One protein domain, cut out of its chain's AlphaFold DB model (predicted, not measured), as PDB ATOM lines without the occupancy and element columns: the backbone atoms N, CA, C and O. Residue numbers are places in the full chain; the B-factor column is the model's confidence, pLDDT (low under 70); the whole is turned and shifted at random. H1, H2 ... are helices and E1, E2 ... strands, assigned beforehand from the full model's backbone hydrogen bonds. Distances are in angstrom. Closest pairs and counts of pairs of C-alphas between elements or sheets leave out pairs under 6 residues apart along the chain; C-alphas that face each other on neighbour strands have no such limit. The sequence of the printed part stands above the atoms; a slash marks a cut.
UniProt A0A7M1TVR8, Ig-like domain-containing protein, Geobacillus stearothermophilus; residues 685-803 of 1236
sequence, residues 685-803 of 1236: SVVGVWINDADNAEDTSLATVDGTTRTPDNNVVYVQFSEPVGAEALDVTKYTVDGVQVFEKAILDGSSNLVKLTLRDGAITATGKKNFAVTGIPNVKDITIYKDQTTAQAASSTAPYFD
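What this domain is: This is residues 685 to 803 of the 1236 residues of the protein "Ig-like domain-containing protein" of Geobacillus stearothermophilus (UniProt A0A7M1TVR8). With little regular structure, a twisted sheet, E1-E2-E5-E4, is partly face to face with a smaller sheet, E3-E6-E7, amid long loops. Both sheets are antiparallel. The 119 printed residues, mostly strand but with only 37 in named elements, run E1 E2 H1 E3 E4 E5 E6 E7; they are compact, radius of gyration of the C-alphas 13.1 A, spanning 34 by 29 by 27 A.

Where its parts are: E1, residues 686 to 691, begins at C-alpha (329.252, 336.760, 289.016). E2 is 716 to 721, 16.8 A; H1 727 to 730; E3 735 to 737; E4 743 to 748; E5 754 to 759, 16.4 A; E6 772 to 774; E7 783 to 785, ending at C-alpha (322.286, 333.353, 295.793).

How they stand to each other: Within hydrogen-bond range are N 690 and O 718 in hairpin E1-E2, 3.0 A, N 719 and O 755 between E2 and E5, 2.9 A, and N 736 and O 773 between E3 and E6, 3.1 A. H1, too short for an O i to N i+4 pair, only grazes the larger sheet. The closest C-alphas of E1 and E7, Val 686 and Ile 783, are 7.6 A apart.

The domain as a whole: The printed part has no cut. Links E1 to E2 and E5 to E6 are long. pLDDT is under 70 at residues 693 to 712, 750 and 787 to 803.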
ATOM      1  N   SER A 685     329.933 341.057 286.919       77.56
ATOM      2  CA  SER A 685     329.010 340.257 287.709       77.56
ATOM      3  C   SER A 685     329.622 338.887 287.942       77.56
ATOM      4  O   SER A 685     330.431 338.408 287.143       77.56
ATOM      5  N   VAL A 686     329.212 338.223 289.019       81.19
ATOM      6  CA  VAL A 686     329.252 336.760 289.016       81.19
ATOM      7  C   VAL A 686     328.307 336.320 287.889       81.19
ATOM      8  O   VAL A 686     327.167 336.782 287.828       81.19
ATOM      9  N   VAL A 687     328.794 335.502 286.956       78.31
ATOM     10  CA  VAL A 687     327.989 334.916 285.862       78.31
ATOM     11  C   VAL A 687     327.503 333.529 286.221       78.31
ATOM     12  O   VAL A 687     326.474 333.118 285.700       78.31
ATOM     13  N   GLY A 688     328.192 332.842 287.129       77.88
ATOM     14  CA  GLY A 688     327.643 331.654 287.750       77.88
ATOM     15  C   GLY A 688     328.430 331.141 288.944       77.88
ATOM     16  O   GLY A 688     329.575 331.538 289.184       77.88
ATOM     17  N   VAL A 689     327.762 330.271 289.692       83.56
ATOM     18  CA  VAL A 689     328.295 329.485 290.797       83.56
ATOM     19  C   VAL A 689     327.833 328.047 290.597       83.56
ATOM     20  O   VAL A 689     326.652 327.822 290.346       83.56
ATOM     21  N   TRP A 690     328.758 327.101 290.727       81.19
ATOM     22  CA  TRP A 690     328.522 325.679 290.481       81.19
ATOM     23  C   TRP A 690     329.038 324.847 291.648       81.19
ATOM     24  O   TRP A 690     330.174 325.052 292.088       81.19
ATOM     25  N   ILE A 691     328.234 323.898 292.122       80.75
ATOM     26  CA  ILE A 691     328.645 322.910 293.129       80.75
ATOM     27  C   ILE A 691     329.025 321.639 292.382       80.75
ATOM     28  O   ILE A 691     328.194 321.040 291.712       80.75
ATOM     29  N   ASN A 692     330.282 321.225 292.483       71.69
ATOM     30  CA  ASN A 692     330.855 320.152 291.672       71.69
ATOM     31  C   ASN A 692     330.458 318.745 292.182       71.69
ATOM     32  O   ASN A 692     331.316 317.900 292.394       71.69
ATOM     33  N   ASP A 693     329.171 318.514 292.425       68.06
ATOM     34  CA  ASP A 693     328.606 317.316 293.060       68.06
ATOM     35  C   ASP A 693     328.483 316.118 292.095       68.06
ATOM     36  O   ASP A 693     328.153 316.273 290.916       68.06
ATOM     37  N   ALA A 694     328.731 314.912 292.608       56.12
ATOM     38  CA  ALA A 694     328.562 313.644 291.904       56.12
ATOM     39  C   ALA A 694     327.089 313.271 291.640       56.12
ATOM     40  O   ALA A 694     326.810 312.654 290.610       56.12
ATOM     41  N   ASP A 695     326.148 313.663 292.508       52.34
ATOM     42  CA  ASP A 695     324.715 313.358 292.326       52.34
ATOM     43  C   ASP A 695     324.088 314.131 291.149       52.34
ATOM     44  O   ASP A 695     323.120 313.678 290.536       52.34
ATOM     45  N   ASN A 696     324.687 315.257 290.748       49.97
ATOM     46  CA  ASN A 696     324.260 316.049 289.592       49.97
ATOM     47  C   ASN A 696     324.888 315.567 288.267       49.97
ATOM     48  O   ASN A 696     325.054 316.345 287.329       49.97
ATOM     49  N   ALA A 697     325.207 314.273 288.145       41.88
ATOM     50  CA  ALA A 697     325.798 313.680 286.939       41.88
ATOM     51  C   ALA A 697     324.940 313.804 285.656       41.88
ATOM     52  O   ALA A 697     325.460 313.578 284.560       41.88
ATOM     53  N   GLU A 698     323.654 314.167 285.765       40.72
ATOM     54  CA  GLU A 698     322.799 314.505 284.614       40.72
ATOM     55  C   GLU A 698     322.800 316.007 284.247       40.72
ATOM     56  O   GLU A 698     322.396 316.357 283.134       40.72
ATOM     57  N   ASP A 699     323.314 316.902 285.103       42.94
ATOM     58  CA  ASP A 699     323.487 318.319 284.760       42.94
ATOM     59  C   ASP A 699     324.811 318.554 284.018       42.94
ATOM     60  O   ASP A 699     325.878 318.823 284.576       42.94
ATOM     61  N   THR A 700     324.722 318.493 282.691       40.94
ATOM     62  CA  THR A 700     325.850 318.757 281.785       40.94
ATOM     63  C   THR A 700     326.457 320.170 281.878       40.94
ATOM     64  O   THR A 700     327.500 320.396 281.263       40.94
ATOM     65  N   SER A 701     325.874 321.113 282.633       40.09
ATOM     66  CA  SER A 701     326.454 322.449 282.847       40.09
ATOM     67  C   SER A 701     327.636 322.447 283.829       40.09
ATOM     68  O   SER A 701     328.621 323.155 283.596       40.09
ATOM     69  N   LEU A 702     327.596 321.590 284.860       42.47
ATOM     70  CA  LEU A 702     328.639 321.456 285.890       42.47
ATOM     71  C   LEU A 702     329.998 321.057 285.310       42.47
ATOM     72  O   LEU A 702     331.051 321.525 285.745       42.47
ATOM     73  N   ALA A 703     329.974 320.223 284.270       41.78
ATOM     74  CA  ALA A 703     331.169 319.708 283.618       41.78
ATOM     75  C   ALA A 703     331.946 320.767 282.809       41.78
ATOM     76  O   ALA A 703     333.015 320.447 282.290       41.78
ATOM     77  N   THR A 704     331.445 322.000 282.659       46.88
ATOM     78  CA  THR A 704     332.129 323.063 281.905       46.88
ATOM     79  C   THR A 704     331.869 324.465 282.452       46.88
ATOM     80  O   THR A 704     331.393 325.343 281.729       46.88
ATOM     81  N   VAL A 705     332.327 324.752 283.670       51.62
ATOM     82  CA  VAL A 705     332.780 326.128 283.934       51.62
ATOM     83  C   VAL A 705     333.948 326.416 282.982       51.62
ATOM     84  O   VAL A 705     334.757 325.526 282.747       51.62
ATOM     85  N   ASP A 706     333.976 327.584 282.336       54.84
ATOM     86  CA  ASP A 706     334.931 327.998 281.277       54.84
ATOM     87  C   ASP A 706     335.227 327.036 280.094       54.84
ATOM     88  O   ASP A 706     336.034 327.367 279.226       54.84
ATOM     89  N   GLY A 707     334.538 325.895 279.990       55.09
ATOM     90  CA  GLY A 707     334.786 324.858 278.978       55.09
ATOM     91  C   GLY A 707     335.720 323.725 279.430       55.09
ATOM     92  O   GLY A 707     335.850 322.730 278.712       55.09
ATOM     93  N   THR A 708     336.338 323.821 280.612       55.81
ATOM     94  CA  THR A 708     337.290 322.806 281.096       55.81
ATOM     95  C   THR A 708     336.591 321.737 281.939       55.81
ATOM     96  O   THR A 708     336.035 322.039 282.994       55.81
ATOM     97  N   THR A 709     336.665 320.474 281.499       55.62
ATOM     98  CA  THR A 709     336.090 319.332 282.231       55.62
ATOM     99  C   THR A 709     336.820 319.086 283.540       55.62
ATOM    100  O   THR A 709     337.995 318.721 283.540       55.62
ATOM    101  N   ARG A 710     336.097 319.247 284.645       67.44
ATOM    102  CA  ARG A 710     336.546 318.910 285.997       67.44
ATOM    103  C   ARG A 710     335.845 317.627 286.444       67.44
ATOM    104  O   ARG A 710     334.709 317.371 286.056       67.44
ATOM    105  N   THR A 711     336.548 316.788 287.196       61.88
ATOM    106  CA  THR A 711     335.950 315.616 287.851       61.88
ATOM    107  C   THR A 711     335.024 316.079 288.973       61.88
ATOM    108  O   THR A 711     335.463 316.949 289.733       61.88
ATOM    109  N   PRO A 712     333.819 315.497 289.122       65.50
ATOM    110  CA  PRO A 712     332.985 315.705 290.302       65.50
ATOM    111  C   PRO A 712     333.772 315.442 291.593       65.50
ATOM    112  O   PRO A 712     334.588 314.523 291.666       65.50
ATOM    113  N   ASP A 713     333.569 316.323 292.560       77.50
ATOM    114  CA  ASP A 713     334.192 316.393 293.876       77.50
ATOM    115  C   ASP A 713     333.303 317.310 294.724       77.50
ATOM    116  O   ASP A 713     333.372 318.539 294.595       77.50
ATOM    117  N   ASN A 714     332.471 316.706 295.577       76.81
ATOM    118  CA  ASN A 714     331.471 317.379 296.415       76.81
ATOM    119  C   ASN A 714     332.097 318.439 297.349       76.81
ATOM    120  O   ASN A 714     331.398 319.296 297.883       76.81
ATOM    121  N   ASN A 715     333.427 318.433 297.515       85.50
ATOM    122  CA  ASN A 715     334.177 319.417 298.293       85.50
ATOM    123  C   ASN A 715     334.521 320.692 297.503       85.50
ATOM    124  O   ASN A 715     335.236 321.551 298.022       85.50
ATOM    125  N   VAL A 716     334.079 320.838 296.250       87.81
ATOM    126  CA  VAL A 716     334.492 321.935 295.363       87.81
ATOM    127  C   VAL A 716     333.312 322.783 294.897       87.81
ATOM    128  O   VAL A 716     332.307 322.282 294.398       87.81
ATOM    129  N   VAL A 717     333.489 324.104 294.983       88.81
ATOM    130  CA  VAL A 717     332.570 325.102 294.418       88.81
ATOM    131  C   VAL A 717     333.336 325.997 293.453       88.81
ATOM    132  O   VAL A 717     334.446 326.436 293.747       88.81
ATOM    133  N   TYR A 718     332.747 326.295 292.302       87.88
ATOM    134  CA  TYR A 718     333.314 327.182 291.292       87.88
ATOM    135  C   TYR A 718     332.539 328.493 291.217       87.88
ATOM    136  O   TYR A 718     331.316 328.482 291.296       87.88
ATOM    137  N   VAL A 719     333.239 329.614 291.027       89.38
ATOM    138  CA  VAL A 719     332.648 330.952 290.861       89.38
ATOM    139  C   VAL A 719     333.244 331.611 289.620       89.38
ATOM    140  O   VAL A 719     334.439 331.915 289.593       89.38
ATOM    141  N   GLN A 720     332.421 331.849 288.597       87.56
ATOM    142  CA  GLN A 720     332.834 332.543 287.374       87.56
ATOM    143  C   GLN A 720     332.363 333.997 287.397       87.56
ATOM    144  O   GLN A 720     331.206 334.290 287.693       87.56
ATOM    145  N   PHE A 721     333.255 334.899 287.007       85.12
ATOM    146  CA  PHE A 721     333.020 336.328 286.849       85.12
ATOM    147  C   PHE A 721     332.967 336.710 285.362       85.12
ATOM    148  O   PHE A 721     333.598 336.068 284.520       85.12
ATOM    149  N   SER A 722     332.209 337.756 285.021       79.69
ATOM    150  CA  SER A 722     331.948 338.133 283.619       79.69
ATOM    151  C   SER A 722     333.178 338.690 282.900       79.69
ATOM    152  O   SER A 722     333.240 338.685 281.673       79.69
ATOM    153  N   GLU A 723     334.186 339.098 283.665       81.31
ATOM    154  CA  GLU A 723     335.477 339.602 283.216       81.31
ATOM    155  C   GLU A 723     336.586 339.192 284.210       81.31
ATOM    156  O   GLU A 723     336.270 338.800 285.337       81.31
ATOM    157  N   PRO A 724     337.881 339.319 283.847       79.94
ATOM    158  CA  PRO A 724     338.999 339.022 284.744       79.94
ATOM    159  C   PRO A 724     338.907 339.723 286.105       79.94
ATOM    160  O   PRO A 724     338.665 340.934 286.163       79.94
ATOM    161  N   VAL A 725     339.154 338.984 287.188       78.88
ATOM    162  CA  VAL A 725     339.182 339.481 288.573       78.88
ATOM    163  C   VAL A 725     340.604 339.546 289.138       78.88
ATOM    164  O   VAL A 725     341.530 338.914 288.630       78.88
ATOM    165  N   GLY A 726     340.783 340.379 290.167       76.00
ATOM    166  CA  GLY A 726     342.055 340.574 290.862       76.00
ATOM    167  C   GLY A 726     342.325 339.535 291.955       76.00
ATOM    168  O   GLY A 726     341.539 338.614 292.183       76.00
ATOM    169  N   ALA A 727     343.448 339.699 292.659       79.19
ATOM    170  CA  ALA A 727     343.862 338.805 293.745       79.19
ATOM    171  C   ALA A 727     342.894 338.822 294.947       79.19
ATOM    172  O   ALA A 727     342.874 337.884 295.738       79.19
ATOM    173  N   GLU A 728     342.063 339.858 295.060       81.38
ATOM    174  CA  GLU A 728     341.019 340.019 296.072       81.38
ATOM    175  C   GLU A 728     339.952 338.912 296.003       81.38
ATOM    176  O   GLU A 728     339.347 338.584 297.020       81.38
ATOM    177  N   ALA A 729     339.760 338.292 294.833       83.06
ATOM    178  CA  ALA A 729     338.865 337.148 294.649       83.06
ATOM    179  C   ALA A 729     339.455 335.811 295.159       83.06
ATOM    180  O   ALA A 729     338.805 334.775 295.074       83.06
ATOM    181  N   LEU A 730     340.683 335.805 295.693       89.62
ATOM    182  CA  LEU A 730     341.311 334.624 296.306       89.62
ATOM    183  C   LEU A 730     341.239 334.619 297.838       89.62
ATOM    184  O   LEU A 730     341.764 333.716 298.489       89.62
ATOM    185  N   ASP A 731     340.576 335.611 298.426       89.31
ATOM    186  CA  ASP A 731     340.284 335.647 299.852       89.31
ATOM    187  C   ASP A 731     339.038 334.791 300.152       89.31
ATOM    188  O   ASP A 731     337.905 335.156 299.835       89.31
ATOM    189  N   VAL A 732     339.241 333.639 300.801       91.62
ATOM    190  CA  VAL A 732     338.166 332.700 301.183       91.62
ATOM    191  C   VAL A 732     337.126 333.295 302.141       91.62
ATOM    192  O   VAL A 732     336.086 332.675 302.353       91.62
ATOM    193  N   THR A 733     337.372 334.474 302.728       93.25
ATOM    194  CA  THR A 733     336.392 335.187 303.566       93.25
ATOM    195  C   THR A 733     335.329 335.936 302.757       93.25
ATOM    196  O   THR A 733     334.299 336.302 303.316       93.25
ATOM    197  N   LYS A 734     335.532 336.115 301.442       93.88
ATOM    198  CA  LYS A 734     334.556 336.720 300.512       93.88
ATOM    199  C   LYS A 734     333.430 335.770 300.107       93.88
ATOM    200  O   LYS A 734     332.512 336.191 299.411       93.88
ATOM    201  N   TYR A 735     333.511 334.509 300.535       93.62
ATOM    202  CA  TYR A 735     332.630 333.417 300.137       93.62
ATOM    203  C   TYR A 735     332.026 332.740 301.369       93.62
ATOM    204  O   TYR A 735     332.753 332.290 302.259       93.62
ATOM    205  N   THR A 736     330.698 332.639 301.423       92.50
ATOM    206  CA  THR A 736     329.991 331.978 302.536       92.50
ATOM    207  C   THR A 736     328.863 331.074 302.054       92.50
ATOM    208  O   THR A 736     328.279 331.316 300.998       92.50
ATOM    209  N   VAL A 737     328.557 330.050 302.852       90.25
ATOM    210  CA  VAL A 737     327.421 329.135 302.683       90.25
ATOM    211  C   VAL A 737     326.524 329.270 303.913       90.25
ATOM    212  O   VAL A 737     327.010 329.181 305.037       90.25
ATOM    213  N   ASP A 738     325.242 329.583 303.715       86.25
ATOM    214  CA  ASP A 738     324.288 329.996 304.762       86.25
ATOM    215  C   ASP A 738     324.830 331.094 305.710       86.25
ATOM    216  O   ASP A 738     324.482 331.171 306.887       86.25
ATOM    217  N   GLY A 739     325.689 331.979 305.186       83.25
ATOM    218  CA  GLY A 739     326.354 333.047 305.945       83.25
ATOM    219  C   GLY A 739     327.567 332.592 306.769       83.25
ATOM    220  O   GLY A 739     328.180 333.410 307.453       83.25
ATOM    221  N   VAL A 740     327.950 331.313 306.691       84.44
ATOM    222  CA  VAL A 740     329.110 330.729 307.378       84.44
ATOM    223  C   VAL A 740     330.284 330.566 306.410       84.44
ATOM    224  O   VAL A 740     330.131 330.163 305.257       84.44
ATOM    225  N   GLN A 741     331.494 330.867 306.880       92.12
ATOM    226  CA  GLN A 741     332.725 330.684 306.113       92.12
ATOM    227  C   GLN A 741     333.162 329.207 306.195       92.12
ATOM    228  O   GLN A 741     333.676 328.760 307.221       92.12
ATOM    229  N   VAL A 742     332.933 328.445 305.121       91.19
ATOM    230  CA  VAL A 742     333.115 326.974 305.070       91.19
ATOM    231  C   VAL A 742     334.308 326.503 304.226       91.19
ATOM    232  O   VAL A 742     334.664 325.327 304.261       91.19
ATOM    233  N   PHE A 743     334.946 327.413 303.489       95.06
ATOM    234  CA  PHE A 743     336.035 327.103 302.561       95.06
ATOM    235  C   PHE A 743     337.412 327.191 303.236       95.06
ATOM    236  O   PHE A 743     337.651 328.055 304.079       95.06
ATOM    237  N   GLU A 744     338.348 326.335 302.841       93.94
ATOM    238  CA  GLU A 744     339.747 326.382 303.290       93.94
ATOM    239  C   GLU A 744     340.714 326.946 302.245       93.94
ATOM    240  O   GLU A 744     341.804 327.401 302.598       93.94
ATOM    241  N   LYS A 745     340.325 326.960 300.966       92.94
ATOM    242  CA  LYS A 745     341.199 327.363 299.860       92.94
ATOM    243  C   LYS A 745     340.415 328.007 298.720       92.94
ATOM    244  O   LYS A 745     339.318 327.557 298.402       92.94
ATOM    245  N   ALA A 746     341.018 329.011 298.086       92.38
ATOM    246  CA  ALA A 746     340.579 329.606 296.828       92.38
ATOM    247  C   ALA A 746     341.778 329.731 295.872       92.38
ATOM    248  O   ALA A 746     342.868 330.113 296.301       92.38
ATOM    249  N   ILE A 747     341.599 329.405 294.590       88.94
ATOM    250  CA  ILE A 747     342.607 329.594 293.527       88.94
ATOM    251  C   ILE A 747     341.948 330.087 292.234       88.94
ATOM    252  O   ILE A 747     340.790 329.764 291.982       88.94
ATOM    253  N   LEU A 748     342.693 330.810 291.389       85.31
ATOM    254  CA  LEU A 748     342.306 330.992 289.986       85.31
ATOM    255  C   LEU A 748     342.529 329.661 289.259       85.31
ATOM    256  O   LEU A 748     343.629 329.108 289.338       85.31
ATOM    257  N   ASP A 749     341.507 329.147 288.578       78.00
ATOM    258  CA  ASP A 749     341.541 327.830 287.934       78.00
ATOM    259  C   ASP A 749     341.291 327.957 286.427       78.00
ATOM    260  O   ASP A 749     340.206 328.339 286.000       78.00
ATOM    261  N   GLY A 750     342.308 327.666 285.613       68.38
ATOM    262  CA  GLY A 750     342.264 327.765 284.145       68.38
ATOM    263  C   GLY A 750     342.279 329.194 283.579       68.38
ATOM    264  O   GLY A 750     342.991 329.458 282.609       68.38
ATOM    265  N   SER A 751     341.562 330.137 284.196       76.81
ATOM    266  CA  SER A 751     341.423 331.518 283.720       76.81
ATOM    267  C   SER A 751     341.411 332.553 284.853       76.81
ATOM    268  O   SER A 751     341.116 332.254 286.007       76.81
ATOM    269  N   SER A 752     341.684 333.822 284.527       80.31
ATOM    270  CA  SER A 752     341.576 334.944 285.480       80.31
ATOM    271  C   SER A 752     340.137 335.324 285.847       80.31
ATOM    272  O   SER A 752     339.925 336.297 286.562       80.31
ATOM    273  N   ASN A 753     339.147 334.603 285.323       82.94
ATOM    274  CA  ASN A 753     337.722 334.879 285.498       82.94
ATOM    275  C   ASN A 753     337.044 333.808 286.362       82.94
ATOM    276  O   ASN A 753     335.843 333.902 286.591       82.94
ATOM    277  N   LEU A 754     337.775 332.777 286.795       86.19
ATOM    278  CA  LEU A 754     337.220 331.600 287.447       86.19
ATOM    279  C   LEU A 754     337.979 331.288 288.735       86.19
ATOM    280  O   LEU A 754     339.170 330.985 288.712       86.19
ATOM    281  N   VAL A 755     337.263 331.335 289.856       91.62
ATOM    282  CA  VAL A 755     337.767 330.935 291.169       91.62
ATOM    283  C   VAL A 755     337.259 329.536 291.507       91.62
ATOM    284  O   VAL A 755     336.056 329.282 291.480       91.62
ATOM    285  N   LYS A 756     338.182 328.635 291.856       91.75
ATOM    286  CA  LYS A 756     337.896 327.342 292.483       91.75
ATOM    287  C   LYS A 756     338.015 327.482 293.995       91.75
ATOM    288  O   LYS A 756     339.087 327.836 294.487       91.75
ATOM    289  N   LEU A 757     336.948 327.151 294.711       94.00
ATOM    290  CA  LEU A 757     336.877 327.066 296.165       94.00
ATOM    291  C   LEU A 757     336.914 325.596 296.608       94.00
ATOM    292  O   LEU A 757     336.349 324.732 295.938       94.00
ATOM    293  N   THR A 758     337.538 325.320 297.752       93.12
ATOM    294  CA  THR A 758     337.541 323.993 298.396       93.12
ATOM    295  C   THR A 758     336.951 324.096 299.800       93.12
ATOM    296  O   THR A 758     337.381 324.945 300.585       93.12
ATOM    297  N   LEU A 759     335.948 323.270 300.092       91.69
ATOM    298  CA  LEU A 759     335.297 323.103 301.392       91.69
ATOM    299  C   LEU A 759     336.224 322.391 302.384       91.69
ATOM    300  O   LEU A 759     337.089 321.616 301.986       91.69
ATOM    301  N   ARG A 760     336.015 322.624 303.682       91.62
ATOM    302  CA  ARG A 760     336.589 321.765 304.731       91.62
ATOM    303  C   ARG A 760     335.854 320.417 304.765       91.62
ATOM    304  O   ARG A 760     334.644 320.375 304.528       91.62
ATOM    305  N   ASP A 761     336.561 319.350 305.135       83.50
ATOM    306  CA  ASP A 761     335.965 318.039 305.446       83.50
ATOM    307  C   ASP A 761     334.801 318.195 306.450       83.50
ATOM    308  O   ASP A 761     334.957 318.847 307.487       83.50
ATOM    309  N   GLY A 762     333.634 317.618 306.142       84.44
ATOM    310  CA  GLY A 762     332.435 317.671 306.989       84.44
ATOM    311  C   GLY A 762     331.799 319.059 307.174       84.44
ATOM    312  O   GLY A 762     330.986 319.237 308.082       84.44
ATOM    313  N   ALA A 763     332.156 320.062 306.362       87.19
ATOM    314  CA  ALA A 763     331.558 321.400 306.432       87.19
ATOM    315  C   ALA A 763     330.067 321.431 306.048       87.19
ATOM    316  O   ALA A 763     329.339 322.320 306.494       87.19
ATOM    317  N   ILE A 764     329.614 320.475 305.233       90.00
ATOM    318  CA  ILE A 764     328.216 320.273 304.862       90.00
ATOM    319  C   ILE A 764     327.747 318.972 305.518       90.00
ATOM    320  O   ILE A 764     328.046 317.883 305.048       90.00
ATOM    321  N   THR A 765     326.991 319.086 306.608       83.88
ATOM    322  CA  THR A 765     326.530 317.938 307.417       83.88
ATOM    323  C   THR A 765     325.162 317.380 307.015       83.88
ATOM    324  O   THR A 765     324.637 316.493 307.682       83.88
ATOM    325  N   ALA A 766     324.536 317.942 305.980       82.69
ATOM    326  CA  ALA A 766     323.251 317.488 305.457       82.69
ATOM    327  C   ALA A 766     323.065 317.984 304.021       82.69
ATOM    328  O   ALA A 766     323.164 319.202 303.792       82.69
ATOM    329  N   THR A 767     322.751 317.062 303.103       83.94
ATOM    330  CA  THR A 767     322.412 317.379 301.712       83.94
ATOM    331  C   THR A 767     321.238 318.347 301.664       83.94
ATOM    332  O   THR A 767     320.255 318.196 302.393       83.94
ATOM    333  N   GLY A 768     321.356 319.375 300.831       81.38
ATOM    334  CA  GLY A 768     320.271 320.313 300.583       81.38
ATOM    335  C   GLY A 768     320.758 321.635 300.015       81.38
ATOM    336  O   GLY A 768     321.934 321.997 300.118       81.38
ATOM    337  N   LYS A 769     319.834 322.403 299.445       82.62
ATOM    338  CA  LYS A 769     320.127 323.755 298.957       82.62
ATOM    339  C   LYS A 769     320.476 324.683 300.122       82.62
ATOM    340  O   LYS A 769     319.742 324.772 301.109       82.62
ATOM    341  N   LYS A 770     321.592 325.395 299.978       85.62
ATOM    342  CA  LYS A 770     322.104 326.402 300.919       85.62
ATOM    343  C   LYS A 770     322.135 327.755 300.213       85.62
ATOM    344  O   LYS A 770     322.240 327.807 298.989       85.62
ATOM    345  N   ASN A 771     322.084 328.850 300.960       85.94
ATOM    346  CA  ASN A 771     322.413 330.157 300.400       85.94
ATOM    347  C   ASN A 771     323.926 330.217 300.131       85.94
ATOM    348  O   ASN A 771     324.702 329.772 300.973       85.94
ATOM    349  N   PHE A 772     324.362 330.814 299.025       89.62
ATOM    350  CA  PHE A 772     325.775 331.081 298.734       89.62
ATOM    351  C   PHE A 772     325.975 332.574 298.476       89.62
ATOM    352  O   PHE A 772     325.235 333.165 297.691       89.62
ATOM    353  N   ALA A 773     326.966 333.206 299.103       87.50
ATOM    354  CA  ALA A 773     327.221 334.635 298.917       87.50
ATOM    355  C   ALA A 773     328.659 334.932 298.487       87.50
ATOM    356  O   ALA A 773     329.599 334.335 299.014       87.50
ATOM    357  N   VAL A 774     328.797 335.902 297.576       91.19
ATOM    358  CA  VAL A 774     330.058 336.540 297.175       91.19
ATOM    359  C   VAL A 774     329.954 338.023 297.511       91.19
ATOM    360  O   VAL A 774     329.085 338.707 296.964       91.19
ATOM    361  N   THR A 775     330.808 338.522 298.406       85.81
ATOM    362  CA  THR A 775     330.726 339.911 298.890       85.81
ATOM    363  C   THR A 775     332.087 340.588 299.035       85.81
ATOM    364  O   THR A 775     333.071 339.985 299.465       85.81
ATOM    365  N   GLY A 776     332.149 341.880 298.707       79.56
ATOM    366  CA  GLY A 776     333.313 342.733 298.948       79.56
ATOM    367  C   GLY A 776     334.502 342.501 298.009       79.56
ATOM    368  O   GLY A 776     335.646 342.637 298.455       79.56
ATOM    369  N   ILE A 777     334.251 342.165 296.735       79.50
ATOM    370  CA  ILE A 777     335.271 342.071 295.671       79.50
ATOM    371  C   ILE A 777     335.210 343.340 294.786       79.50
ATOM    372  O   ILE A 777     334.151 343.648 294.240       79.50
ATOM    373  N   PRO A 778     336.314 344.095 294.591       75.69
ATOM    374  CA  PRO A 778     336.284 345.354 293.840       75.69
ATOM    375  C   PRO A 778     335.808 345.220 292.385       75.69
ATOM    376  O   PRO A 778     336.273 344.362 291.636       75.69
ATOM    377  N   ASN A 779     334.935 346.142 291.966       70.88
ATOM    378  CA  ASN A 779     334.313 346.206 290.634       70.88
ATOM    379  C   ASN A 779     333.489 344.967 290.232       70.88
ATOM    380  O   ASN A 779     333.102 344.868 289.069       70.88
ATOM    381  N   VAL A 780     333.200 344.065 291.175       77.06
ATOM    382  CA  VAL A 780     332.225 342.984 291.024       77.06
ATOM    383  C   VAL A 780     330.978 343.330 291.831       77.06
ATOM    384  O   VAL A 780     331.072 343.830 292.949       77.06
ATOM    385  N   LYS A 781     329.803 343.057 291.272       76.94
ATOM    386  CA  LYS A 781     328.528 343.181 291.976       76.94
ATOM    387  C   LYS A 781     328.373 342.096 293.048       76.94
ATOM    388  O   LYS A 781     328.319 340.912 292.712       76.94
ATOM    389  N   ASP A 782     328.250 342.516 294.307       83.12
ATOM    390  CA  ASP A 782     327.926 341.641 295.440       83.12
ATOM    391  C   ASP A 782     326.627 340.859 295.187       83.12
ATOM    392  O   ASP A 782     325.637 341.394 294.675       83.12
ATOM    393  N   ILE A 783     326.623 339.581 295.567       80.00
ATOM    394  CA  ILE A 783     325.501 338.669 295.348       80.00
ATOM    395  C   ILE A 783     325.305 337.751 296.555       80.00
ATOM    396  O   ILE A 783     326.250 337.185 297.097       80.00
ATOM    397  N   THR A 784     324.046 337.555 296.948       81.19
ATOM    398  CA  THR A 784     323.615 336.366 297.692       81.19
ATOM    399  C   THR A 784     322.662 335.583 296.806       81.19
ATOM    400  O   THR A 784     321.603 336.081 296.427       81.19
ATOM    401  N   ILE A 785     323.078 334.374 296.458       76.81
ATOM    402  CA  ILE A 785     322.286 333.353 295.793       76.81
ATOM    403  C   ILE A 785     321.529 332.627 296.900       76.81
ATOM    404  O   ILE A 785     322.139 332.092 297.826       76.81
ATOM    405  N   TYR A 786     320.203 332.649 296.851       71.31
ATOM    406  CA  TYR A 786     319.383 332.012 297.880       71.31
ATOM    407  C   TYR A 786     319.072 330.567 297.501       71.31
ATOM    408  O   TYR A 786     318.858 330.271 296.331       71.31
ATOM    409  N   LYS A 787     318.968 329.686 298.497       61.75
ATOM    410  CA  LYS A 787     318.699 328.246 298.333       61.75
ATOM    411  C   LYS A 787     317.477 327.897 297.469       61.75
ATOM    412  O   LYS A 787     317.435 326.833 296.866       61.75
ATOM    413  N   ASP A 788     316.499 328.799 297.392       61.44
ATOM    414  CA  ASP A 788     315.264 328.624 296.619       61.44
ATOM    415  C   ASP A 788     315.320 329.297 295.225       61.44
ATOM    416  O   ASP A 788     314.323 329.317 294.499       61.44
ATOM    417  N   GLN A 789     316.476 329.847 294.821       59.53
ATOM    418  CA  GLN A 789     316.734 330.245 293.437       59.53
ATOM    419  C   GLN A 789     317.016 328.998 292.598       59.53
ATOM    420  O   GLN A 789     318.111 328.443 292.597       59.53
ATOM    421  N   THR A 790     316.000 328.565 291.860       50.06
ATOM    422  CA  THR A 790     316.170 327.677 290.707       50.06
ATOM    423  C   THR A 790     316.938 328.396 289.588       50.06
ATOM    424  O   THR A 790     317.221 329.591 289.697       50.06
ATOM    425  N   THR A 791     317.195 327.708 288.470       42.91
ATOM    426  CA  THR A 791     317.749 328.223 287.193       42.91
ATOM    427  C   THR A 791     316.889 329.314 286.514       42.91
ATOM    428  O   THR A 791     316.924 329.491 285.299       42.91
ATOM    429  N   ALA A 792     316.077 330.024 287.308       36.78
ATOM    430  CA  ALA A 792     314.835 330.661 286.928       36.78
ATOM    431  C   ALA A 792     314.368 331.905 287.746       36.78
ATOM    432  O   ALA A 792     313.156 332.094 287.892       36.78
ATOM    433  N   GLN A 793     315.177 332.832 288.280       40.53
ATOM    434  CA  GLN A 793     316.585 332.827 288.705       40.53
ATOM    435  C   GLN A 793     317.515 333.736 287.859       40.53
ATOM    436  O   GLN A 793     317.733 334.909 288.170       40.53
ATOM    437  N   ALA A 794     318.134 333.166 286.825       33.97
ATOM    438  CA  ALA A 794     319.311 333.733 286.165       33.97
ATOM    439  C   ALA A 794     319.127 334.211 284.709       33.97
ATOM    440  O   ALA A 794     320.008 334.886 284.177       33.97
ATOM    441  N   ALA A 795     318.030 333.895 284.013       33.06
ATOM    442  CA  ALA A 795     317.950 334.111 282.561       33.06
ATOM    443  C   ALA A 795     317.409 335.492 282.131       33.06
ATOM    444  O   ALA A 795     317.295 335.774 280.932       33.06
ATOM    445  N   SER A 796     317.121 336.375 283.092       35.47
ATOM    446  CA  SER A 796     317.218 337.824 282.890       35.47
ATOM    447  C   SER A 796     318.693 338.210 283.013       35.47
ATOM    448  O   SER A 796     319.275 338.022 284.075       35.47
ATOM    449  N   SER A 797     319.289 338.744 281.942       37.78
ATOM    450  CA  SER A 797     320.736 338.740 281.637       37.78
ATOM    451  C   SER A 797     321.670 339.592 282.530       37.78
ATOM    452  O   SER A 797     322.540 340.294 282.014       37.78
ATOM    453  N   THR A 798     321.486 339.581 283.851       41.00
ATOM    454  CA  THR A 798     322.274 340.329 284.850       41.00
ATOM    455  C   THR A 798     322.408 339.623 286.210       41.00
ATOM    456  O   THR A 798     323.019 340.193 287.117       41.00
ATOM    457  N   ALA A 799     321.861 338.412 286.379       41.47
ATOM    458  CA  ALA A 799     321.990 337.609 287.598       41.47
ATOM    459  C   ALA A 799     322.892 336.377 287.361       41.47
ATOM    460  O   ALA A 799     322.831 335.797 286.275       41.47
ATOM    461  N   PRO A 800     323.728 335.971 288.337       54.69
ATOM    462  CA  PRO A 800     324.535 334.761 288.225       54.69
ATOM    463  C   PRO A 800     323.679 333.510 288.073       54.69
ATOM    464  O   PRO A 800     322.711 333.305 288.803       54.69
ATOM    465  N   TYR A 801     324.113 332.641 287.171       58.78
ATOM    466  CA  TYR A 801     323.646 331.274 287.054       58.78
ATOM    467  C   TYR A 801     324.031 330.471 288.297       58.78
ATOM    468  O   TYR A 801     325.199 330.164 288.511       58.78
ATOM    469  N   PHE A 802     323.044 330.117 289.108       62.81
ATOM    470  CA  PHE A 802     323.147 328.968 289.995       62.81
ATOM    471  C   PHE A 802     322.372 327.843 289.318       62.81
ATOM    472  O   PHE A 802     321.202 328.023 288.970       62.81
ATOM    473  N   ASP A 803     323.026 326.706 289.106       59.91
ATOM    474  CA  ASP A 803     322.397 325.474 288.602       59.91
ATOM    475  C   ASP A 803     321.260 324.979 289.523       59.91
ATOM    476  O   ASP A 803     320.367 324.243 289.105       59.91
TER     477      ASP A 803